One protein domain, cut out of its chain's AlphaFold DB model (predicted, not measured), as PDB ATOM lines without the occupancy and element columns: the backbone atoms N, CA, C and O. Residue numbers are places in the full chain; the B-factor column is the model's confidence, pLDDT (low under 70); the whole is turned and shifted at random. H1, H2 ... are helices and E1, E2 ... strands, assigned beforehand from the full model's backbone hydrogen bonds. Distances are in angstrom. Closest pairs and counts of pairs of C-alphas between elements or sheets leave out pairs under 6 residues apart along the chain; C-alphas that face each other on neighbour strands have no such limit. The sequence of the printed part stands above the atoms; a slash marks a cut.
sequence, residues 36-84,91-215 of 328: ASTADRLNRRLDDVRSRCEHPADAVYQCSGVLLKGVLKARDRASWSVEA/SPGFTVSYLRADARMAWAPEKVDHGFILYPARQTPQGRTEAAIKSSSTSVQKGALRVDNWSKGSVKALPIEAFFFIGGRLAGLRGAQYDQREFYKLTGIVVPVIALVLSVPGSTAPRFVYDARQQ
ATOM      1  N   ALA A  36     163.807 152.761 193.248       80.19
ATOM      2  CA  ALA A  36     165.129 152.138 193.243       80.19
ATOM      3  C   ALA A  36     165.070 150.742 193.881       80.19
ATOM      4  O   ALA A  36     165.380 149.748 193.223       80.19
ATOM      5  N   SER A  37     164.526 150.635 195.099       82.88
ATOM      6  CA  SER A  37     164.292 149.341 195.762       82.88
ATOM      7  C   SER A  37     163.390 148.403 194.948       82.88
ATOM      8  O   SER A  37     163.578 147.181 194.942       82.88
ATOM      9  N   THR A  38     162.416 148.950 194.215       91.19
ATOM     10  CA  THR A  38     161.570 148.163 193.309       91.19
ATOM     11  C   THR A  38     162.367 147.595 192.137       91.19
ATOM     12  O   THR A  38     162.250 146.398 191.871       91.19
ATOM     13  N   ALA A  39     163.225 148.386 191.486       93.12
ATOM     14  CA  ALA A  39     164.130 147.883 190.448       93.12
ATOM     15  C   ALA A  39     165.072 146.791 190.989       93.12
ATOM     16  O   ALA A  39     165.191 145.729 190.377       93.12
ATOM     17  N   ASP A  40     165.663 146.992 192.169       91.31
ATOM     18  CA  ASP A  40     166.557 146.012 192.799       91.31
ATOM     19  C   ASP A  40     165.844 144.696 193.122       91.31
ATOM     20  O   ASP A  40     166.379 143.607 192.912       91.31
ATOM     21  N   ARG A  41     164.607 144.765 193.621       94.25
ATOM     22  CA  ARG A  41     163.780 143.579 193.890       94.25
ATOM     23  C   ARG A  41     163.385 142.853 192.602       94.25
ATOM     24  O   ARG A  41     163.362 141.622 192.580       94.25
ATOM     25  N   LEU A  42     163.086 143.588 191.531       96.25
ATOM     26  CA  LEU A  42     162.809 143.012 190.213       96.25
ATOM     27  C   LEU A  42     164.036 142.289 189.649       96.25
ATOM     28  O   LEU A  42     163.910 141.143 189.227       96.25
ATOM     29  N   ASN A  43     165.214 142.912 189.708       95.31
ATOM     30  CA  ASN A  43     166.466 142.304 189.254       95.31
ATOM     31  C   ASN A  43     166.842 141.073 190.089       95.31
ATOM     32  O   ASN A  43     167.158 140.036 189.517       95.31
ATOM     33  N   ARG A  44     166.708 141.128 191.423       95.06
ATOM     34  CA  ARG A  44     166.942 139.955 192.284       95.06
ATOM     35  C   ARG A  44     166.037 138.779 191.927       95.06
ATOM     36  O   ARG A  44     166.520 137.659 191.837       95.06
ATOM     37  N   ARG A  45     164.741 139.016 191.682       94.38
ATOM     38  CA  ARG A  45     163.825 137.949 191.237       94.38
ATOM     39  C   ARG A  45     164.157 137.449 189.837       94.38
ATOM     40  O   ARG A  45     164.005 136.261 189.583       94.38
ATOM     41  N   LEU A  46     164.587 138.330 188.936       92.25
ATOM     42  CA  LEU A  46     164.991 137.952 187.585       92.25
ATOM     43  C   LEU A  46     166.201 137.003 187.599       92.25
ATOM     44  O   LEU A  46     166.191 136.018 186.863       92.25
ATOM     45  N   ASP A  47     167.201 137.298 188.433       92.81
ATOM     46  CA  ASP A  47     168.439 136.517 188.565       92.81
ATOM     47  C   ASP A  47     168.260 135.229 189.392       92.81
ATOM     48  O   ASP A  47     169.072 134.309 189.310       92.81
ATOM     49  N   ASP A  48     167.196 135.136 190.191       92.88
ATOM     50  CA  ASP A  48     166.904 133.963 191.007       92.88
ATOM     51  C   ASP A  48     166.355 132.815 190.152       92.88
ATOM     52  O   ASP A  48     165.178 132.793 189.794       92.88
ATOM     53  N   VAL A  49     167.200 131.834 189.839       90.12
ATOM     54  CA  VAL A  49     166.870 130.670 188.995       90.12
ATOM     55  C   VAL A  49     166.518 129.414 189.802       90.12
ATOM     56  O   VAL A  49     166.621 128.293 189.301       90.12
ATOM     57  N   ARG A  50     166.103 129.564 191.068       91.62
ATOM     58  CA  ARG A  50     165.753 128.409 191.907       91.62
ATOM     59  C   ARG A  50     164.640 127.558 191.285       91.62
ATOM     60  O   ARG A  50     163.711 128.049 190.639       91.62
ATOM     61  N   SER A  51     164.707 126.252 191.532       87.56
ATOM     62  CA  SER A  51     163.720 125.283 191.040       87.56
ATOM     63  C   SER A  51     162.489 125.136 191.941       87.56
ATOM     64  O   SER A  51     161.493 124.561 191.509       87.56
ATOM     65  N   ARG A  52     162.537 125.651 193.178       88.81
ATOM     66  CA  ARG A  52     161.445 125.615 194.165       88.81
ATOM     67  C   ARG A  52     161.526 126.804 195.119       88.81
ATOM     68  O   ARG A  52     162.626 127.270 195.409       88.81
ATOM     69  N   CYS A  53     160.386 127.270 195.618       89.88
ATOM     70  CA  CYS A  53     160.349 128.248 196.706       89.88
ATOM     71  C   CYS A  53     160.715 127.602 198.053       89.88
ATOM     72  O   CYS A  53     160.805 126.379 198.159       89.88
ATOM     73  N   GLU A  54     160.938 128.428 199.079       89.88
ATOM     74  CA  GLU A  54     161.209 127.950 200.446       89.88
ATOM     75  C   GLU A  54     160.041 127.131 200.993       89.88
ATOM     76  O   GLU A  54     160.249 126.075 201.583       89.88
ATOM     77  N   HIS A  55     158.810 127.578 200.723       87.00
ATOM     78  CA  HIS A  55     157.617 126.794 200.988       87.00
ATOM     79  C   HIS A  55     157.349 125.845 199.801       87.00
ATOM     80  O   HIS A  55     157.029 126.324 198.711       87.00
ATOM     81  N   PRO A  56     157.441 124.509 199.964       79.56
ATOM     82  CA  PRO A  56     157.422 123.573 198.832       79.56
ATOM     83  C   PRO A  56     156.110 123.539 198.038       79.56
ATOM     84  O   PRO A  56     156.106 123.127 196.881       79.56
ATOM     85  N   ALA A  57     155.000 123.957 198.654       84.31
ATOM     86  CA  ALA A  57     153.695 124.041 197.997       84.31
ATOM     87  C   ALA A  57     153.551 125.270 197.080       84.31
ATOM     88  O   ALA A  57     152.632 125.315 196.261       84.31
ATOM     89  N   ASP A  58     154.436 126.265 197.204       85.62
ATOM     90  CA  ASP A  58     154.365 127.474 196.393       85.62
ATOM     91  C   ASP A  58     154.962 127.217 195.004       85.62
ATOM     92  O   ASP A  58     156.081 126.722 194.844       85.62
ATOM     93  N   ALA A  59     154.224 127.612 193.971       87.88
ATOM     94  CA  ALA A  59     154.744 127.620 192.613       87.88
ATOM     95  C   ALA A  59     155.910 128.616 192.482       87.88
ATOM     96  O   ALA A  59     155.865 129.712 193.034       87.88
ATOM     97  N   VAL A  60     156.927 128.271 191.685       88.94
ATOM     98  CA  VAL A  60     158.203 129.014 191.601       88.94
ATOM     99  C   VAL A  60     158.040 130.507 191.286       88.94
ATOM    100  O   VAL A  60     158.791 131.325 191.813       88.94
ATOM    101  N   TYR A  61     157.027 130.890 190.500       88.81
ATOM    102  CA  TYR A  61     156.764 132.299 190.178       88.81
ATOM    103  C   TYR A  61     156.437 133.168 191.408       88.81
ATOM    104  O   TYR A  61     156.479 134.391 191.320       88.81
ATOM    105  N   GLN A  62     156.082 132.556 192.545       91.12
ATOM    106  CA  GLN A  62     155.785 133.268 193.789       91.12
ATOM    107  C   GLN A  62     157.041 133.862 194.440       91.12
ATOM    108  O   GLN A  62     156.953 134.858 195.157       91.12
ATOM    109  N   CYS A  63     158.208 133.261 194.194       90.88
ATOM    110  CA  CYS A  63     159.475 133.655 194.809       90.88
ATOM    111  C   CYS A  63     160.554 134.063 193.795       90.88
ATOM    112  O   CYS A  63     161.480 134.780 194.164       90.88
ATOM    113  N   SER A  64     160.440 133.639 192.536       92.56
ATOM    114  CA  SER A  64     161.451 133.818 191.491       92.56
ATOM    115  C   SER A  64     160.800 134.243 190.176       92.56
ATOM    116  O   SER A  64     159.720 133.771 189.827       92.56
ATOM    117  N   GLY A  65     161.488 135.091 189.416       91.88
ATOM    118  CA  GLY A  65     161.037 135.681 188.160       91.88
ATOM    119  C   GLY A  65     160.069 136.859 188.322       91.88
ATOM    120  O   GLY A  65     159.611 137.190 189.415       91.88
ATOM    121  N   VAL A  66     159.783 137.529 187.206       94.31
ATOM    122  CA  VAL A  66     158.975 138.755 187.140       94.31
ATOM    123  C   VAL A  66     157.758 138.543 186.247       94.31
ATOM    124  O   VAL A  66     157.864 138.003 185.146       94.31
ATOM    125  N   LEU A  67     156.598 138.997 186.718       93.19
ATOM    126  CA  LEU A  67     155.314 138.887 186.031       93.19
ATOM    127  C   LEU A  67     154.959 140.217 185.375       93.19
ATOM    128  O   LEU A  67     154.630 141.175 186.073       93.19
ATOM    129  N   LEU A  68     154.992 140.283 184.045       91.81
ATOM    130  CA  LEU A  68     154.674 141.515 183.321       91.81
ATOM    131  C   LEU A  68     153.555 141.342 182.305       91.81
ATOM    132  O   LEU A  68     153.447 140.328 181.614       91.81
ATOM    133  N   LYS A  69     152.726 142.373 182.178       89.56
ATOM    134  CA  LYS A  69     151.732 142.501 181.121       89.56
ATOM    135  C   LYS A  69     152.146 143.624 180.189       89.56
ATOM    136  O   LYS A  69     152.005 144.791 180.529       89.56
ATOM    137  N   GLY A  70     152.598 143.264 178.995       86.94
ATOM    138  CA  GLY A  70     152.740 144.222 177.907       86.94
ATOM    139  C   GLY A  70     151.389 144.634 177.330       86.94
ATOM    140  O   GLY A  70     150.499 143.790 177.165       86.94
ATOM    141  N   VAL A  71     151.259 145.911 176.985       78.75
ATOM    142  CA  VAL A  71     150.114 146.457 176.255       78.75
ATOM    143  C   VAL A  71     150.585 146.866 174.860       78.75
ATOM    144  O   VAL A  71     151.592 147.555 174.688       78.75
ATOM    145  N   LEU A  72     149.888 146.365 173.837       68.50
ATOM    146  CA  LEU A  72     150.100 146.789 172.451       68.50
ATOM    147  C   LEU A  72     149.651 148.247 172.327       68.50
ATOM    148  O   LEU A  72     148.697 148.614 173.005       68.50
ATOM    149  N   LYS A  73     150.297 149.055 171.471       55.09
ATOM    150  CA  LYS A  73     149.927 150.466 171.215       55.09
ATOM    151  C   LYS A  73     148.404 150.656 171.223       55.09
ATOM    152  O   LYS A  73     147.735 150.313 170.249       55.09
ATOM    153  N   ALA A  74     147.864 151.204 172.307       47.78
ATOM    154  CA  ALA A  74     146.446 151.483 172.441       47.78
ATOM    155  C   ALA A  74     146.254 152.924 172.909       47.78
ATOM    156  O   ALA A  74     146.915 153.400 173.828       47.78
ATOM    157  N   ARG A  75     145.358 153.595 172.185       49.78
ATOM    158  CA  ARG A  75     144.890 154.966 172.368       49.78
ATOM    159  C   ARG A  75     144.217 155.123 173.739       49.78
ATOM    160  O   ARG A  75     143.387 154.293 174.099       49.78
ATOM    161  N   ASP A  76     144.571 156.191 174.445       51.88
ATOM    162  CA  ASP A  76     143.802 156.875 175.497       51.88
ATOM    163  C   ASP A  76     143.152 156.010 176.599       51.88
ATOM    164  O   ASP A  76     142.070 156.342 177.085       51.88
ATOM    165  N   ARG A  77     143.766 154.889 177.009       66.12
ATOM    166  CA  ARG A  77     143.285 154.066 178.136       66.12
ATOM    167  C   ARG A  77     144.432 153.542 178.988       66.12
ATOM    168  O   ARG A  77     145.472 153.166 178.459       66.12
ATOM    169  N   ALA A  78     144.195 153.479 180.296       75.62
ATOM    170  CA  ALA A  78     145.128 152.930 181.271       75.62
ATOM    171  C   ALA A  78     145.442 151.449 181.006       75.62
ATOM    172  O   ALA A  78     144.538 150.650 180.754       75.62
ATOM    173  N   SER A  79     146.703 151.041 181.134       79.00
ATOM    174  CA  SER A  79     147.145 149.675 180.812       79.00
ATOM    175  C   SER A  79     146.455 148.575 181.624       79.00
ATOM    176  O   SER A  79     146.273 147.463 181.120       79.00
ATOM    177  N   TRP A  80     146.020 148.869 182.854       81.31
ATOM    178  CA  TRP A  80     145.281 147.930 183.708       81.31
ATOM    179  C   TRP A  80     143.780 147.859 183.397       81.31
ATOM    180  O   TRP A  80     143.089 147.031 183.991       81.31
ATOM    181  N   SER A  81     143.260 148.660 182.454       72.69
ATOM    182  CA  SER A  81     141.854 148.624 182.019       72.69
ATOM    183  C   SER A  81     141.565 147.433 181.088       72.69
ATOM    184  O   SER A  81     140.931 147.555 180.036       72.69
ATOM    185  N   VAL A  82     142.038 146.246 181.468       60.94
ATOM    186  CA  VAL A  82     141.843 144.978 180.747       60.94
ATOM    187  C   VAL A  82     140.370 144.526 180.703       60.94
ATOM    188  O   VAL A  82     140.056 143.556 180.017       60.94
ATOM    189  N   GLU A  83     139.447 145.275 181.323       50.59
ATOM    190  CA  GLU A  83     137.986 145.106 181.231       50.59
ATOM    191  C   GLU A  83     137.434 145.107 179.794       50.59
ATOM    192  O   GLU A  83     136.396 144.499 179.539       50.59
ATOM    193  N   ALA A  84     138.117 145.727 178.824       44.59
ATOM    194  CA  ALA A  84     137.666 145.708 177.428       44.59
ATOM    195  C   ALA A  84     138.001 144.400 176.679       44.59
ATOM    196  O   ALA A  84     137.521 144.202 175.559       44.59
ATOM    197  N   SER A  91     135.943 132.584 180.107       56.84
ATOM    198  CA  SER A  91     136.969 132.719 181.141       56.84
ATOM    199  C   SER A  91     137.623 134.093 180.991       56.84
ATOM    200  O   SER A  91     138.615 134.207 180.269       56.84
ATOM    201  N   PRO A  92     137.068 135.165 181.576       66.56
ATOM    202  CA  PRO A  92     137.664 136.494 181.490       66.56
ATOM    203  C   PRO A  92     139.028 136.501 182.196       66.56
ATOM    204  O   PRO A  92     139.178 135.974 183.294       66.56
ATOM    205  N   GLY A  93     140.048 137.049 181.541       74.81
ATOM    206  CA  GLY A  93     141.416 137.064 182.057       74.81
ATOM    207  C   GLY A  93     142.426 137.458 180.993       74.81
ATOM    208  O   GLY A  93     142.102 137.529 179.805       74.81
ATOM    209  N   PHE A  94     143.661 137.694 181.411       80.56
ATOM    210  CA  PHE A  94     144.744 138.122 180.535       80.56
ATOM    211  C   PHE A  94     146.006 137.295 180.782       80.56
ATOM    212  O   PHE A  94     146.196 136.691 181.832       80.56
ATOM    213  N   THR A  95     146.878 137.240 179.781       84.44
ATOM    214  CA  THR A  95     148.171 136.558 179.900       84.44
ATOM    215  C   THR A  95     149.247 137.542 180.323       84.44
ATOM    216  O   THR A  95     149.373 138.593 179.684       84.44
ATOM    217  N   VAL A  96     150.024 137.172 181.341       88.00
ATOM    218  CA  VAL A  96     151.291 137.809 181.719       88.00
ATOM    219  C   VAL A  96     152.463 136.974 181.229       88.00
ATOM    220  O   VAL A  96     152.389 135.749 181.148       88.00
ATOM    221  N   SER A  97     153.548 137.657 180.897       88.12
ATOM    222  CA  SER A  97     154.836 137.039 180.606       88.12
ATOM    223  C   SER A  97     155.580 136.806 181.915       88.12
ATOM    224  O   SER A  97     155.562 137.666 182.796       88.12
ATOM    225  N   TYR A  98     156.220 135.648 182.025       89.19
ATOM    226  CA  TYR A  98     157.080 135.269 183.135       89.19
ATOM    227  C   TYR A  98     158.538 135.397 182.693       89.19
ATOM    228  O   TYR A  98     158.990 134.645 181.829       89.19
ATOM    229  N   LEU A  99     159.247 136.386 183.241       88.56
ATOM    230  CA  LEU A  99     160.652 136.648 182.936       88.56
ATOM    231  C   LEU A  99     161.566 136.102 184.025       88.56
ATOM    232  O   LEU A  99     161.381 136.410 185.199       88.56
ATOM    233  N   ARG A 100     162.592 135.360 183.616       88.69
ATOM    234  CA  ARG A 100     163.663 134.843 184.470       88.69
ATOM    235  C   ARG A 100     164.933 134.691 183.636       88.69
ATOM    236  O   ARG A 100     164.824 134.479 182.429       88.69
ATOM    237  N   ALA A 101     166.109 134.817 184.244       85.25
ATOM    238  CA  ALA A 101     167.386 134.827 183.526       85.25
ATOM    239  C   ALA A 101     167.675 133.536 182.725       85.25
ATOM    240  O   ALA A 101     168.358 133.589 181.707       85.25
ATOM    241  N   ASP A 102     167.132 132.393 183.152       79.88
ATOM    242  CA  ASP A 102     167.267 131.075 182.509       79.88
ATOM    243  C   ASP A 102     166.073 130.694 181.608       79.88
ATOM    244  O   ASP A 102     166.103 129.663 180.933       79.88
ATOM    245  N   ALA A 103     165.000 131.491 181.598       67.69
ATOM    246  CA  ALA A 103     163.769 131.165 180.891       67.69
ATOM    247  C   ALA A 103     163.755 131.776 179.486       67.69
ATOM    248  O   ALA A 103     164.111 132.938 179.276       67.69
ATOM    249  N   ARG A 104     163.264 131.013 178.499       62.44
ATOM    250  CA  ARG A 104     162.995 131.563 177.165       62.44
ATOM    251  C   ARG A 104     161.909 132.628 177.276       62.44
ATOM    252  O   ARG A 104     160.782 132.358 177.685       62.44
ATOM    253  N   MET A 105     162.267 133.842 176.886       63.06
ATOM    254  CA  MET A 105     161.411 135.012 176.963       63.06
ATOM    255  C   MET A 105     160.246 134.876 175.961       63.06
ATOM    256  O   MET A 105     160.433 135.001 174.757       63.06
ATOM    257  N   ALA A 106     159.040 134.575 176.451       55.16
ATOM    258  CA  ALA A 106     157.892 134.152 175.632       55.16
ATOM    259  C   ALA A 106     157.058 135.289 175.015       55.16
ATOM    260  O   ALA A 106     155.968 135.063 174.483       55.16
ATOM    261  N   TRP A 107     157.542 136.523 175.108       63.88
ATOM    262  CA  TRP A 107     156.855 137.707 174.606       63.88
ATOM    263  C   TRP A 107     157.611 138.301 173.426       63.88
ATOM    264  O   TRP A 107     158.814 138.107 173.291       63.88
ATOM    265  N   ALA A 108     156.890 139.025 172.569       62.91
ATOM    266  CA  ALA A 108     157.462 139.787 171.468       62.91
ATOM    267  C   ALA A 108     157.697 141.236 171.933       62.91
ATOM    268  O   ALA A 108     156.816 142.079 171.720       62.91
ATOM    269  N   PRO A 109     158.838 141.560 172.577       60.25
ATOM    270  CA  PRO A 109     159.108 142.906 173.073       60.25
ATOM    271  C   PRO A 109     159.065 143.955 171.965       60.25
ATOM    272  O   PRO A 109     158.806 145.114 172.243       60.25
ATOM    273  N   GLU A 110     159.283 143.588 170.703       61.44
ATOM    274  CA  GLU A 110     159.155 144.495 169.552       61.44
ATOM    275  C   GLU A 110     157.759 145.106 169.397       61.44
ATOM    276  O   GLU A 110     157.625 146.206 168.874       61.44
ATOM    277  N   LYS A 111     156.714 144.424 169.879       71.00
ATOM    278  CA  LYS A 111     155.317 144.858 169.720       71.00
ATOM    279  C   LYS A 111     154.766 145.600 170.939       71.00
ATOM    280  O   LYS A 111     153.638 146.088 170.891       71.00
ATOM    281  N   VAL A 112     155.529 145.660 172.030       77.50
ATOM    282  CA  VAL A 112     155.114 146.256 173.304       77.50
ATOM    283  C   VAL A 112     155.964 147.477 173.599       77.50
ATOM    284  O   VAL A 112     157.183 147.375 173.673       77.50
ATOM    285  N   ASP A 113     155.318 148.612 173.838       81.81
ATOM    286  CA  ASP A 113     156.016 149.832 174.240       81.81
ATOM    287  C   ASP A 113     156.046 149.994 175.769       81.81
ATOM    288  O   ASP A 113     157.066 150.416 176.316       81.81
ATOM    289  N   HIS A 114     154.963 149.626 176.462       90.25
ATOM    290  CA  HIS A 114     154.805 149.759 177.914       90.25
ATOM    291  C   HIS A 114     153.802 148.755 178.497       90.25
ATOM    292  O   HIS A 114     153.187 147.965 177.771       90.25
ATOM    293  N   GLY A 115     153.640 148.781 179.817       92.31
ATOM    294  CA  GLY A 115     152.625 148.021 180.527       92.31
ATOM    295  C   GLY A 115     152.826 148.060 182.037       92.31
ATOM    296  O   GLY A 115     153.378 149.018 182.576       92.31
ATOM    297  N   PHE A 116     152.409 146.998 182.721       93.94
ATOM    298  CA  PHE A 116     152.504 146.898 184.176       93.94
ATOM    299  C   PHE A 116     153.134 145.583 184.639       93.94
ATOM    300  O   PHE A 116     153.090 144.561 183.947       93.94
ATOM    301  N   ILE A 117     153.715 145.626 185.832       95.56
ATOM    302  CA  ILE A 117     154.316 144.510 186.555       95.56
ATOM    303  C   ILE A 117     153.432 144.193 187.756       95.56
ATOM    304  O   ILE A 117     152.970 145.102 188.448       95.56
ATOM    305  N   LEU A 118     153.192 142.908 187.998       94.69
ATOM    306  CA  LEU A 118     152.393 142.436 189.123       94.69
ATOM    307  C   LEU A 118     153.273 141.944 190.270       94.69
ATOM    308  O   LEU A 118     154.265 141.253 190.039       94.69
ATOM    309  N   TYR A 119     152.830 142.210 191.498       93.81
ATOM    310  CA  TYR A 119     153.302 141.458 192.653       93.81
ATOM    311  C   TYR A 119     152.893 139.981 192.510       93.81
ATOM    312  O   TYR A 119     151.743 139.697 192.152       93.81
ATOM    313  N   PRO A 120     153.777 139.020 192.830       91.62
ATOM    314  CA  PRO A 120     153.333 137.676 193.161       91.62
ATOM    315  C   PRO A 120     152.490 137.726 194.442       91.62
ATOM    316  O   PRO A 120     152.687 138.594 195.296       91.62
ATOM    317  N   ALA A 121     151.555 136.786 194.586       87.88
ATOM    318  CA  ALA A 121     150.601 136.754 195.697       87.88
ATOM    319  C   ALA A 121     151.308 136.884 197.057       87.88
ATOM    320  O   ALA A 121     151.011 137.791 197.829       87.88
ATOM    321  N   ARG A 122     152.375 136.102 197.276       85.12
ATOM    322  CA  ARG A 122     153.143 136.097 198.537       85.12
ATOM    323  C   ARG A 122     153.888 137.398 198.855       85.12
ATOM    324  O   ARG A 122     154.336 137.565 199.983       85.12
ATOM    325  N   GLN A 123     154.052 138.293 197.882       88.06
ATOM    326  CA  GLN A 123     154.728 139.588 198.050       88.06
ATOM    327  C   GLN A 123     153.757 140.766 197.918       88.06
ATOM    328  O   GLN A 123     154.190 141.916 197.909       88.06
ATOM    329  N   THR A 124     152.458 140.492 197.783       88.44
ATOM    330  CA  THR A 124     151.434 141.521 197.626       88.44
ATOM    331  C   THR A 124     151.312 142.317 198.934       88.44
ATOM    332  O   THR A 124     151.035 141.724 199.978       88.44
ATOM    333  N   PRO A 125     151.529 143.649 198.925       86.12
ATOM    334  CA  PRO A 125     151.442 144.454 200.140       86.12
ATOM    335  C   PRO A 125     150.037 144.450 200.747       86.12
ATOM    336  O   PRO A 125     149.036 144.329 200.035       86.12
ATOM    337  N   GLN A 126     149.951 144.674 202.060       83.62
ATOM    338  CA  GLN A 126     148.671 144.809 202.752       83.62
ATOM    339  C   GLN A 126     147.798 145.894 202.094       83.62
ATOM    340  O   GLN A 126     148.276 146.965 201.718       83.62
ATOM    341  N   GLY A 127     146.503 145.608 201.946       81.94
ATOM    342  CA  GLY A 127     145.548 146.507 201.288       81.94
ATOM    343  C   GLY A 127     145.493 146.379 199.761       81.94
ATOM    344  O   GLY A 127     144.704 147.081 199.129       81.94
ATOM    345  N   ARG A 128     146.283 145.477 199.166       84.19
ATOM    346  CA  ARG A 128     146.138 145.031 197.773       84.19
ATOM    347  C   ARG A 128     145.497 143.637 197.729       84.19
ATOM    348  O   ARG A 128     145.602 142.863 198.674       84.19
ATOM    349  N   THR A 129     144.832 143.325 196.626       86.38
ATOM    350  CA  THR A 129     144.273 142.008 196.319       86.38
ATOM    351  C   THR A 129     145.282 141.222 195.500       86.38
ATOM    352  O   THR A 129     145.756 141.712 194.480       86.38
ATOM    353  N   GLU A 130     145.597 140.005 195.930       87.50
ATOM    354  CA  GLU A 130     146.520 139.118 195.225       87.50
ATOM    355  C   GLU A 130     146.060 138.828 193.788       87.50
ATOM    356  O   GLU A 130     144.867 138.691 193.502       87.50
ATOM    357  N   ALA A 131     147.017 138.698 192.868       82.88
ATOM    358  CA  ALA A 131     146.713 138.284 191.507       82.88
ATOM    359  C   ALA A 131     146.339 136.796 191.470       82.88
ATOM    360  O   ALA A 131     147.147 135.932 191.815       82.88
ATOM    361  N   ALA A 132     145.134 136.488 190.986       83.81
ATOM    362  CA  ALA A 132     144.672 135.119 190.786       83.81
ATOM    363  C   ALA A 132     145.343 134.505 189.544       83.81
ATOM    364  O   ALA A 132     144.854 134.621 188.417       83.81
ATOM    365  N   ILE A 133     146.506 133.882 189.751       83.62
ATOM    366  CA  ILE A 133     147.336 133.314 188.687       83.62
ATOM    367  C   ILE A 133     147.056 131.818 188.540       83.62
ATOM    368  O   ILE A 133     147.327 131.014 189.429       83.62
ATOM    369  N   LYS A 134     146.586 131.433 187.354       81.56
ATOM    370  CA  LYS A 134     146.476 130.042 186.913       81.56
ATOM    371  C   LYS A 134     147.803 129.615 186.300       81.56
ATOM    372  O   LYS A 134     148.156 130.022 185.188       81.56
ATOM    373  N   SER A 135     148.538 128.787 187.035       74.88
ATOM    374  CA  SER A 135     149.856 128.287 186.642       74.88
ATOM    375  C   SER A 135     149.897 126.765 186.563       74.88
ATOM    376  O   SER A 135     149.379 126.079 187.439       74.88
ATOM    377  N   SER A 136     150.615 126.253 185.568       74.25
ATOM    378  CA  SER A 136     151.097 124.871 185.502       74.25
ATOM    379  C   SER A 136     152.610 124.878 185.261       74.25
ATOM    380  O   SER A 136     153.143 125.889 184.792       74.25
ATOM    381  N   SER A 137     153.302 123.765 185.523       70.31
ATOM    382  CA  SER A 137     154.730 123.611 185.189       70.31
ATOM    383  C   SER A 137     155.006 123.929 183.713       70.31
ATOM    384  O   SER A 137     155.936 124.669 183.399       70.31
ATOM    385  N   THR A 138     154.130 123.483 182.810       71.56
ATOM    386  CA  THR A 138     154.184 123.786 181.374       71.56
ATOM    387  C   THR A 138     154.002 125.277 181.073       71.56
ATOM    388  O   THR A 138     154.681 125.813 180.203       71.56
ATOM    389  N   SER A 139     153.099 125.975 181.768       72.69
ATOM    390  CA  SER A 139     152.893 127.424 181.592       72.69
ATOM    391  C   SER A 139     154.116 128.232 182.032       72.69
ATOM    392  O   SER A 139     154.491 129.193 181.363       72.69
ATOM    393  N   VAL A 140     154.766 127.808 183.123       74.94
ATOM    394  CA  VAL A 140     156.024 128.395 183.608       74.94
ATOM    395  C   VAL A 140     157.150 128.150 182.600       74.94
ATOM    396  O   VAL A 140     157.819 129.100 182.206       74.94
ATOM    397  N   GLN A 141     157.303 126.917 182.101       73.06
ATOM    398  CA  GLN A 141     158.286 126.584 181.057       73.06
ATOM    399  C   GLN A 141     158.060 127.368 179.758       73.06
ATOM    400  O   GLN A 141     159.015 127.773 179.100       73.06
ATOM    401  N   LYS A 142     156.796 127.608 179.391       73.88
ATOM    402  CA  LYS A 142     156.411 128.427 178.236       73.88
ATOM    403  C   LYS A 142     156.507 129.932 178.494       73.88
ATOM    404  O   LYS A 142     156.187 130.681 177.583       73.88
ATOM    405  N   GLY A 143     156.875 130.383 179.696       82.31
ATOM    406  CA  GLY A 143     157.032 131.802 180.030       82.31
ATOM    407  C   GLY A 143     155.737 132.623 179.983       82.31
ATOM    408  O   GLY A 143     155.798 133.848 179.874       82.31
ATOM    409  N   ALA A 144     154.563 131.986 180.037       83.88
ATOM    410  CA  ALA A 144     153.270 132.652 179.889       83.88
ATOM    411  C   ALA A 144     152.256 132.106 180.901       83.88
ATOM    412  O   ALA A 144     151.850 130.943 180.830       83.88
ATOM    413  N   LEU A 145     151.817 132.961 181.825       86.56
ATOM    414  CA  LEU A 145     150.864 132.613 182.879       86.56
ATOM    415  C   LEU A 145     149.536 133.333 182.652       86.56
ATOM    416  O   LEU A 145     149.498 134.470 182.179       86.56
ATOM    417  N   ARG A 146     148.428 132.663 182.977       86.25
ATOM    418  CA  ARG A 146     147.093 133.248 182.858       86.25
ATOM    419  C   ARG A 146     146.696 133.862 184.192       86.25
ATOM    420  O   ARG A 146     146.786 133.200 185.217       86.25
ATOM    421  N   VAL A 147     146.236 135.102 184.160       86.06
ATOM    422  CA  VAL A 147     145.683 135.817 185.311       86.06
ATOM    423  C   VAL A 147     144.190 135.970 185.079       86.06
ATOM    424  O   VAL A 147     143.770 136.339 183.974       86.06
ATOM    425  N   ASP A 148     143.388 135.652 186.088       83.19
ATOM    426  CA  ASP A 148     141.959 135.938 186.033       83.19
ATOM    427  C   ASP A 148     141.736 137.451 186.000       83.19
ATOM    428  O   ASP A 148     142.540 138.233 186.511       83.19
ATOM    429  N   ASN A 149     140.671 137.886 185.324       77.38
ATOM    430  CA  ASN A 149     140.389 139.312 185.264       77.38
ATOM    431  C   ASN A 149     140.067 139.835 186.667       77.38
ATOM    432  O   ASN A 149     139.451 139.134 187.474       77.38
ATOM    433  N   TRP A 150     140.441 141.080 186.933       77.06
ATOM    434  CA  TRP A 150     140.063 141.737 188.174       77.06
ATOM    435  C   TRP A 150     138.528 141.834 188.230       77.06
ATOM    436  O   TRP A 150     137.885 142.141 187.220       77.06
ATOM    437  N   SER A 151     137.926 141.540 189.384       64.88
ATOM    438  CA  SER A 151     136.501 141.813 189.612       64.88
ATOM    439  C   SER A 151     136.241 143.326 189.531       64.88
ATOM    440  O   SER A 151     137.186 144.116 189.581       64.88
ATOM    441  N   LYS A 152     134.973 143.757 189.416       61.00
ATOM    442  CA  LYS A 152     134.586 145.177 189.547       61.00
ATOM    443  C   LYS A 152     134.897 145.668 190.971       61.00
ATOM    444  O   LYS A 152     134.017 145.715 191.824       61.00
ATOM    445  N   GLY A 153     136.165 145.942 191.243       64.19
ATOM    446  CA  GLY A 153     136.712 146.344 192.532       64.19
ATOM    447  C   GLY A 153     137.466 147.667 192.427       64.19
ATOM    448  O   GLY A 153     137.591 148.254 191.353       64.19
ATOM    449  N   SER A 154     137.967 148.161 193.559       75.88
ATOM    450  CA  SER A 154     138.730 149.411 193.590       75.88
ATOM    451  C   SER A 154     140.061 149.257 192.847       75.88
ATOM    452  O   SER A 154     140.840 148.359 193.160       75.88
ATOM    453  N   VAL A 155     140.373 150.189 191.939       84.69
ATOM    454  CA  VAL A 155     141.688 150.297 191.268       84.69
ATOM    455  C   VAL A 155     142.837 150.308 192.287       84.69
ATOM    456  O   VAL A 155     143.904 149.751 192.036       84.69
ATOM    457  N   LYS A 156     142.593 150.855 193.486       85.31
ATOM    458  CA  LYS A 156     143.550 150.906 194.600       85.31
ATOM    459  C   LYS A 156     144.005 149.521 195.065       85.31
ATOM    460  O   LYS A 156     145.133 149.383 195.528       85.31
ATOM    461  N   ALA A 157     143.150 148.510 194.924       88.06
ATOM    462  CA  ALA A 157     143.429 147.149 195.359       88.06
ATOM    463  C   ALA A 157     144.247 146.342 194.336       88.06
ATOM    464  O   ALA A 157     144.729 145.269 194.675       88.06
ATOM    465  N   LEU A 158     144.444 146.825 193.103       90.44
ATOM    466  CA  LEU A 158     145.173 146.062 192.084       90.44
ATOM    467  C   LEU A 158     146.618 145.764 192.534       90.44
ATOM    468  O   LEU A 158     147.289 146.683 193.008       90.44
ATOM    469  N   PRO A 159     147.148 144.538 192.350       92.62
ATOM    470  CA  PRO A 159     148.489 144.143 192.797       92.62
ATOM    471  C   PRO A 159     149.584 144.627 191.835       92.62
ATOM    472  O   PRO A 159     150.481 143.876 191.459       92.62
ATOM    473  N   ILE A 160     149.505 145.886 191.403       93.88
ATOM    474  CA  ILE A 160     150.495 146.494 190.515       93.88
ATOM    475  C   ILE A 160     151.706 146.925 191.343       93.88
ATOM    476  O   ILE A 160     151.585 147.725 192.275       93.88
ATOM    477  N   GLU A 161     152.864 146.389 190.976       95.50
ATOM    478  CA  GLU A 161     154.159 146.673 191.588       95.50
ATOM    479  C   GLU A 161     154.883 147.836 190.912       95.50
ATOM    480  O   GLU A 161     155.465 148.677 191.592       95.50
ATOM    481  N   ALA A 162     154.825 147.899 189.582       96.62
ATOM    482  CA  ALA A 162     155.426 148.959 188.782       96.62
ATOM    483  C   ALA A 162     154.691 149.106 187.447       96.62
ATOM    484  O   ALA A 162     154.150 148.134 186.915       96.62
ATOM    485  N   PHE A 163     154.742 150.297 186.863       95.75
ATOM    486  CA  PHE A 163     154.562 150.469 185.425       95.75
ATOM    487  C   PHE A 163     155.917 150.328 184.747       95.75
ATOM    488  O   PHE A 163     156.945 150.683 185.320       95.75
ATOM    489  N   PHE A 164     155.951 149.786 183.536       95.81
ATOM    490  CA  PHE A 164     157.206 149.600 182.821       95.81
ATOM    491  C   PHE A 164     157.110 150.050 181.375       95.81
ATOM    492  O   PHE A 164     156.034 150.069 180.783       95.81
ATOM    493  N   PHE A 165     158.264 150.354 180.794       93.38
ATOM    494  CA  PHE A 165     158.421 150.575 179.362       93.38
ATOM    495  C   PHE A 165     159.690 149.902 178.846       93.38
ATOM    496  O   PHE A 165     160.592 149.597 179.625       93.38
ATOM    497  N   ILE A 166     159.775 149.663 177.538       91.56
ATOM    498  CA  ILE A 166     161.023 149.176 176.935       91.56
ATOM    499  C   ILE A 166     162.031 150.321 176.827       91.56
ATOM    500  O   ILE A 166     161.761 151.336 176.180       91.56
ATOM    501  N   GLY A 167     163.215 150.130 177.416       90.56
ATOM    502  CA  GLY A 167     164.311 151.095 177.371       90.56
ATOM    503  C   GLY A 167     164.633 151.541 175.939       90.56
ATOM    504  O   GLY A 167     164.645 150.737 175.009       90.56
ATOM    505  N   GLY A 168     164.855 152.844 175.757       84.56
ATOM    506  CA  GLY A 168     165.107 153.449 174.443       84.56
ATOM    507  C   GLY A 168     163.852 153.772 173.620       84.56
ATOM    508  O   GLY A 168     163.979 154.345 172.540       84.56
ATOM    509  N   ARG A 169     162.635 153.471 174.105       85.25
ATOM    510  CA  ARG A 169     161.382 153.768 173.385       85.25
ATOM    511  C   ARG A 169     160.587 154.893 174.041       85.25
ATOM    512  O   ARG A 169     159.846 154.678 174.998       85.25
ATOM    513  N   LEU A 170     160.675 156.095 173.467       80.06
ATOM    514  CA  LEU A 170     160.011 157.295 173.996       80.06
ATOM    515  C   LEU A 170     158.481 157.157 174.097       80.06
ATOM    516  O   LEU A 170     157.887 157.626 175.065       80.06
ATOM    517  N   ALA A 171     157.834 156.504 173.126       81.31
ATOM    518  CA  ALA A 171     156.389 156.261 173.174       81.31
ATOM    519  C   ALA A 171     155.994 155.375 174.370       81.31
ATOM    520  O   ALA A 171     154.983 155.631 175.019       81.31
ATOM    521  N   GLY A 172     156.824 154.379 174.689       85.50
ATOM    522  CA  GLY A 172     156.651 153.524 175.858       85.50
ATOM    523  C   GLY A 172     156.785 154.293 177.161       85.50
ATOM    524  O   GLY A 172     155.914 154.190 178.018       85.50
ATOM    525  N   LEU A 173     157.822 155.126 177.273       87.38
ATOM    526  CA  LEU A 173     158.003 155.992 178.437       87.38
ATOM    527  C   LEU A 173     156.763 156.867 178.677       87.38
ATOM    528  O   LEU A 173     156.220 156.869 179.778       87.38
ATOM    529  N   ARG A 174     156.253 157.533 177.632       82.69
ATOM    530  CA  ARG A 174     155.035 158.357 177.736       82.69
ATOM    531  C   ARG A 174     153.811 157.549 178.181       82.69
ATOM    532  O   ARG A 174     153.014 158.065 178.962       82.69
ATOM    533  N   GLY A 175     153.670 156.309 177.706       83.94
ATOM    534  CA  GLY A 175     152.597 155.396 178.114       83.94
ATOM    535  C   GLY A 175     152.692 154.996 179.588       83.94
ATOM    536  O   GLY A 175     151.735 155.175 180.334       83.94
ATOM    537  N   ALA A 176     153.869 154.565 180.046       91.19
ATOM    538  CA  ALA A 176     154.086 154.210 181.451       91.19
ATOM    539  C   ALA A 176     153.894 155.411 182.398       91.19
ATOM    540  O   ALA A 176     153.325 155.274 183.477       91.19
ATOM    541  N   GLN A 177     154.313 156.609 181.979       87.62
ATOM    542  CA  GLN A 177     154.063 157.844 182.726       87.62
ATOM    543  C   GLN A 177     152.571 158.205 182.769       87.62
ATOM    544  O   GLN A 177     152.094 158.702 183.788       87.62
ATOM    545  N   TYR A 178     151.825 157.980 181.682       84.25
ATOM    546  CA  TYR A 178     150.369 158.149 181.670       84.25
ATOM    547  C   TYR A 178     149.696 157.202 182.663       84.25
ATOM    548  O   TYR A 178     148.916 157.657 183.498       84.25
ATOM    549  N   ASP A 179     150.069 155.925 182.628       88.88
ATOM    550  CA  ASP A 179     149.563 154.913 183.545       88.88
ATOM    551  C   ASP A 179     149.832 155.271 185.008       88.88
ATOM    552  O   ASP A 179     148.924 155.243 185.836       88.88
ATOM    553  N   GLN A 180     151.061 155.681 185.327       89.38
ATOM    554  CA  GLN A 180     151.418 156.106 186.677       89.38
ATOM    555  C   GLN A 180     150.536 157.255 187.176       89.38
ATOM    556  O   GLN A 180     150.029 157.195 188.299       89.38
ATOM    557  N   ARG A 181     150.326 158.287 186.348       81.88
ATOM    558  CA  ARG A 181     149.488 159.442 186.708       81.88
ATOM    559  C   ARG A 181     148.033 159.047 186.905       81.88
ATOM    560  O   ARG A 181     147.421 159.455 187.889       81.88
ATOM    561  N   GLU A 182     147.482 158.257 185.991       83.94
ATOM    562  CA  GLU A 182     146.082 157.844 186.060       83.94
ATOM    563  C   GLU A 182     145.838 156.915 187.262       83.94
ATOM    564  O   GLU A 182     144.832 157.048 187.960       83.94
ATOM    565  N   PHE A 183     146.799 156.047 187.598       86.12
ATOM    566  CA  PHE A 183     146.701 155.175 188.767       86.12
ATOM    567  C   PHE A 183     146.701 156.002 190.048       86.12
ATOM    568  O   PHE A 183     145.862 155.800 190.925       86.12
ATOM    569  N   TYR A 184     147.599 156.980 190.149       82.12
ATOM    570  CA  TYR A 184     147.645 157.880 191.294       82.12
ATOM    571  C   TYR A 184     146.374 158.718 191.425       82.12
ATOM    572  O   TYR A 184     145.804 158.773 192.510       82.12
ATOM    573  N   LYS A 185     145.867 159.293 190.330       77.56
ATOM    574  CA  LYS A 185     144.618 160.070 190.330       77.56
ATOM    575  C   LYS A 185     143.437 159.275 190.898       77.56
ATOM    576  O   LYS A 185     142.613 159.832 191.615       77.56
ATOM    577  N   LEU A 186     143.362 157.979 190.596       78.31
ATOM    578  CA  LEU A 186     142.277 157.105 191.047       78.31
ATOM    579  C   LEU A 186     142.480 156.533 192.459       78.31
ATOM    580  O   LEU A 186     141.518 156.059 193.061       78.31
ATOM    581  N   THR A 187     143.710 156.515 192.981       78.69
ATOM    582  CA  THR A 187     144.046 155.704 194.171       78.69
ATOM    583  C   THR A 187     144.795 156.442 195.278       78.69
ATOM    584  O   THR A 187     144.800 155.971 196.420       78.69
ATOM    585  N   GLY A 188     145.444 157.560 194.953       68.88
ATOM    586  CA  GLY A 188     146.411 158.260 195.799       68.88
ATOM    587  C   GLY A 188     147.743 157.520 195.985       68.88
ATOM    588  O   GLY A 188     148.538 157.919 196.832       68.88
ATOM    589  N   ILE A 189     147.994 156.427 195.250       76.38
ATOM    590  CA  ILE A 189     149.207 155.613 195.396       76.38
ATOM    591  C   ILE A 189     150.179 155.864 194.244       76.38
ATOM    592  O   ILE A 189     149.812 155.774 193.074       76.38
ATOM    593  N   VAL A 190     151.440 156.125 194.589       79.06
ATOM    594  CA  VAL A 190     152.537 156.258 193.629       79.06
ATOM    595  C   VAL A 190     153.154 154.884 193.367       79.06
ATOM    596  O   VAL A 190     153.776 154.288 194.247       79.06
ATOM    597  N   VAL A 191     152.977 154.395 192.141       89.81
ATOM    598  CA  VAL A 191     153.598 153.177 191.595       89.81
ATOM    599  C   VAL A 191     154.721 153.603 190.639       89.81
ATOM    600  O   VAL A 191     154.435 154.430 189.776       89.81
ATOM    601  N   PRO A 192     155.970 153.115 190.742       92.12
ATOM    602  CA  PRO A 192     157.089 153.617 189.952       92.12
ATOM    603  C   PRO A 192     156.988 153.215 188.481       92.12
ATOM    604  O   PRO A 192     156.470 152.151 188.145       92.12
ATOM    605  N   VAL A 193     157.570 154.046 187.619       94.25
ATOM    606  CA  VAL A 193     157.918 153.710 186.238       94.25
ATOM    607  C   VAL A 193     159.321 153.107 186.220       94.25
ATOM    608  O   VAL A 193     160.266 153.709 186.728       94.25
ATOM    609  N   ILE A 194     159.461 151.923 185.629       97.19
ATOM    610  CA  ILE A 194     160.710 151.161 185.554       97.19
ATOM    611  C   ILE A 194     161.042 150.863 184.088       97.19
ATOM    612  O   ILE A 194     160.222 150.322 183.345       97.19
ATOM    613  N   ALA A 195     162.258 151.185 183.655       95.69
ATOM    614  CA  ALA A 195     162.730 150.815 182.329       95.69
ATOM    615  C   ALA A 195     163.105 149.328 182.298       95.69
ATOM    616  O   ALA A 195     163.894 148.867 183.120       95.69
ATOM    617  N   LEU A 196     162.587 148.586 181.320       94.19
ATOM    618  CA  LEU A 196     163.051 147.245 180.979       94.19
ATOM    619  C   LEU A 196     164.048 147.341 179.820       94.19
ATOM    620  O   LEU A 196     163.672 147.534 178.661       94.19
ATOM    621  N   VAL A 197     165.331 147.227 180.145       91.25
ATOM    622  CA  VAL A 197     166.446 147.274 179.197       91.25
ATOM    623  C   VAL A 197     166.727 145.856 178.709       91.25
ATOM    624  O   VAL A 197     167.120 144.998 179.489       91.25
ATOM    625  N   LEU A 198     166.490 145.592 177.422       85.50
ATOM    626  CA  LEU A 198     166.557 144.234 176.859       85.50
ATOM    627  C   LEU A 198     167.966 143.793 176.464       85.50
ATOM    628  O   LEU A 198     168.229 142.598 176.399       85.50
ATOM    629  N   SER A 199     168.849 144.746 176.178       79.38
ATOM    630  CA  SER A 199     170.234 144.484 175.812       79.38
ATOM    631  C   SER A 199     171.131 145.330 176.696       79.38
ATOM    632  O   SER A 199     170.997 146.554 176.736       79.38
ATOM    633  N   VAL A 200     172.010 144.663 177.433       68.69
ATOM    634  CA  VAL A 200     172.985 145.296 178.317       68.69
ATOM    635  C   VAL A 200     174.363 144.820 177.860       68.69
ATOM    636  O   VAL A 200     174.533 143.617 177.661       68.69
ATOM    637  N   PRO A 201     175.352 145.711 177.661       69.62
ATOM    638  CA  PRO A 201     176.700 145.289 177.292       69.62
ATOM    639  C   PRO A 201     177.229 144.218 178.255       69.62
ATOM    640  O   PRO A 201     177.201 144.404 179.469       69.62
ATOM    641  N   GLY A 202     177.675 143.081 177.714       64.75
ATOM    642  CA  GLY A 202     178.199 141.962 178.506       64.75
ATOM    643  C   GLY A 202     177.152 141.036 179.144       64.75
ATOM    644  O   GLY A 202     177.537 140.121 179.863       64.75
ATOM    645  N   SER A 203     175.850 141.221 178.886       68.69
ATOM    646  CA  SER A 203     174.783 140.347 179.395       68.69
ATOM    647  C   SER A 203     173.727 140.057 178.329       68.69
ATOM    648  O   SER A 203     173.247 140.953 177.639       68.69
ATOM    649  N   THR A 204     173.303 138.797 178.237       69.62
ATOM    650  CA  THR A 204     172.138 138.391 177.433       69.62
ATOM    651  C   THR A 204     170.819 138.514 178.200       69.62
ATOM    652  O   THR A 204     169.754 138.397 177.599       69.62
ATOM    653  N   ALA A 205     170.870 138.734 179.519       79.25
ATOM    654  CA  ALA A 205     169.693 138.920 180.360       79.25
ATOM    655  C   ALA A 205     169.259 140.398 180.400       79.25
ATOM    656  O   ALA A 205     170.124 141.281 180.483       79.25
ATOM    657  N   PRO A 206     167.941 140.679 180.379       88.56
ATOM    658  CA  PRO A 206     167.422 142.035 180.501       88.56
ATOM    659  C   PRO A 206     167.657 142.605 181.909       88.56
ATOM    660  O   PRO A 206     167.955 141.870 182.848       88.56
ATOM    661  N   ARG A 207     167.500 143.919 182.081       92.62
ATOM    662  CA  ARG A 207     167.607 144.591 183.386       92.62
ATOM    663  C   ARG A 207     166.480 145.583 183.612       92.62
ATOM    664  O   ARG A 207     166.050 146.272 182.688       92.62
ATOM    665  N   PHE A 208     166.033 145.666 184.859       95.31
ATOM    666  CA  PHE A 208     165.104 146.682 185.331       95.31
ATOM    667  C   PHE A 208     165.897 147.862 185.889       95.31
ATOM    668  O   PHE A 208     166.735 147.678 186.768       95.31
ATOM    669  N   VAL A 209     165.653 149.062 185.373       94.75
ATOM    670  CA  VAL A 209     166.372 150.277 185.768       94.75
ATOM    671  C   VAL A 209     165.368 151.330 186.208       94.75
ATOM    672  O   VAL A 209     164.405 151.622 185.498       94.75
ATOM    673  N   TYR A 210     165.604 151.897 187.384       90.62
ATOM    674  CA  TYR A 210     164.879 153.063 187.860       90.62
ATOM    675  C   TYR A 210     165.633 154.342 187.494       90.62
ATOM    676  O   TYR A 210     166.848 154.427 187.656       90.62
ATOM    677  N   ASP A 211     164.890 155.347 187.042       83.44
ATOM    678  CA  ASP A 211     165.372 156.711 186.861       83.44
ATOM    679  C   ASP A 211     164.271 157.672 187.321       83.44
ATOM    680  O   ASP A 211     163.131 157.623 186.841       83.44
ATOM    681  N   ALA A 212     164.606 158.556 188.260       75.06
ATOM    682  CA  ALA A 212     163.675 159.547 188.786       75.06
ATOM    683  C   ALA A 212     163.151 160.493 187.687       75.06
ATOM    684  O   ALA A 212     162.000 160.923 187.740       75.06
ATOM    685  N   ARG A 213     163.945 160.749 186.639       74.31
ATOM    686  CA  ARG A 213     163.570 161.607 185.499       74.31
ATOM    687  C   ARG A 213     162.536 160.960 184.574       74.31
ATOM    688  O   ARG A 213     161.952 161.637 183.736       74.31
ATOM    689  N   GLN A 214     162.333 159.647 184.690       84.25
ATOM    690  CA  GLN A 214     161.392 158.875 183.873       84.25
ATOM    691  C   GLN A 214     160.028 158.699 184.548       84.25
ATOM    692  O   GLN A 214     159.113 158.137 183.947       84.25
ATOM    693  N   GLN A 215     159.865 159.190 185.779       85.12
ATOM    694  CA  GLN A 215     158.573 159.169 186.452       85.12
ATOM    695  C   GLN A 215     157.595 160.154 185.791       85.12
ATOM    696  O   GLN A 215     157.968 161.055 185.042       85.12
TER     697      GLN A 215
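What this domain is: This is residues 36 to 84 and 91 to 215 of the 328 residues of an uncharacterized protein of Pseudomonas sp. NFACC02 (UniProt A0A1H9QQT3). A strongly twisted sheet of seven strands runs through the domain, with the long helix H3 packed over E3 and E5 on one face, H1 on the other face near E6 and E7, and the small helix H2 by E4 and E2. Long loops fill out much of the rest. The printed part has 174 residues, with named elements in the order H1 E1 E2 E3 H2 E4 E5 H3 E6 E7, and under half of the residues lie in them. The sheet runs E4 E2 E1 E3 E5 E6 E7 and is mixed; the class is mixed, helices and strands. The whole is compact, with a radius of gyration of the C-alphas of 15.1 A and spans of 41 by 40 by 28 A.

Where its parts are: H1, residues 36 to 47, begins at C-alpha 36 (165.129, 152.138, 193.243) and is 16.6 A long. E1, residues 66 to 72, is 18.9 A long, E2, residues 93 to 99, 19.3 A, and E3, residues 112 to 118, 16.5 A. H2 is residues 137 to 141 and E4 residues 144 to 148. E5, residues 160 to 166, is 17.4 A long; H3, residues 170 to 187, is 25.8 A. E6 is residues 193 to 197, and E7, residues 207 to 210, ends at C-alpha 210 (164.879, 153.063, 187.860).

How they stand to each other: E4, an edge strand, is antiparallel to E2, with N 147 and O 94 2.8 A apart. E2 is antiparallel to E1, with N 97 and O 68 at 2.8 A; its pairing is staggered, residues 93 to 97 with E4 and 97 to 99 with E1. E1 and E3 are antiparallel, with N 69 and O 116 at 2.8 A, as are E3 and E5, with N 117 and O 162 at 2.8 A. E5 and E6 are parallel, with N 194 and O 163 at 2.8 A; with H3 they form a strand-helix-strand unit, two parallel neighbour strands with a helix between, and its crossover is right-handed. E6 and the edge strand E7 form a hairpin, with N 197 and O 207 at 2.8 A. H3 is on the sheet at a height of 8.6 A, over E3 and E5, along the strands at 3 degrees to E5 on the local plane; its closest C-alphas to E3 are Gly 172 and Asp 113, 4.1 A. H1 is on the sheet at a height of 7.7 A, slantwise to the strands at 37 degrees to E6 on the local plane; its closest C-alphas to E7 are Ala 39 and Phe 208, 5.3 A. H3 on one face and H1 on the other give three layers, helices on both faces of a sheet. H2, on the opposite face from H3, lies only just over E4, with 3 of its 5 C-alphas falling there; the closest C-alphas are Ser 139 and Leu 145, 5.7 A. In H1, H2 and H3 every O i to N i+4 pair is within hydrogen-bond range.

The domain as a whole: The two C-alphas farthest apart, Lys 152 and Gly 202, are 45.1 A apart. Residues 85 to 90 are not printed, and C-alphas 84 and 91 are 13.5 A apart across this cut. The links H1 to E1, E2 to E3, E3 to H2 and E4 to E5 are long. The mean pLDDT of the printed part is 82.2; 28 residues are under 70, among them 72 to 77 and 103 to 110.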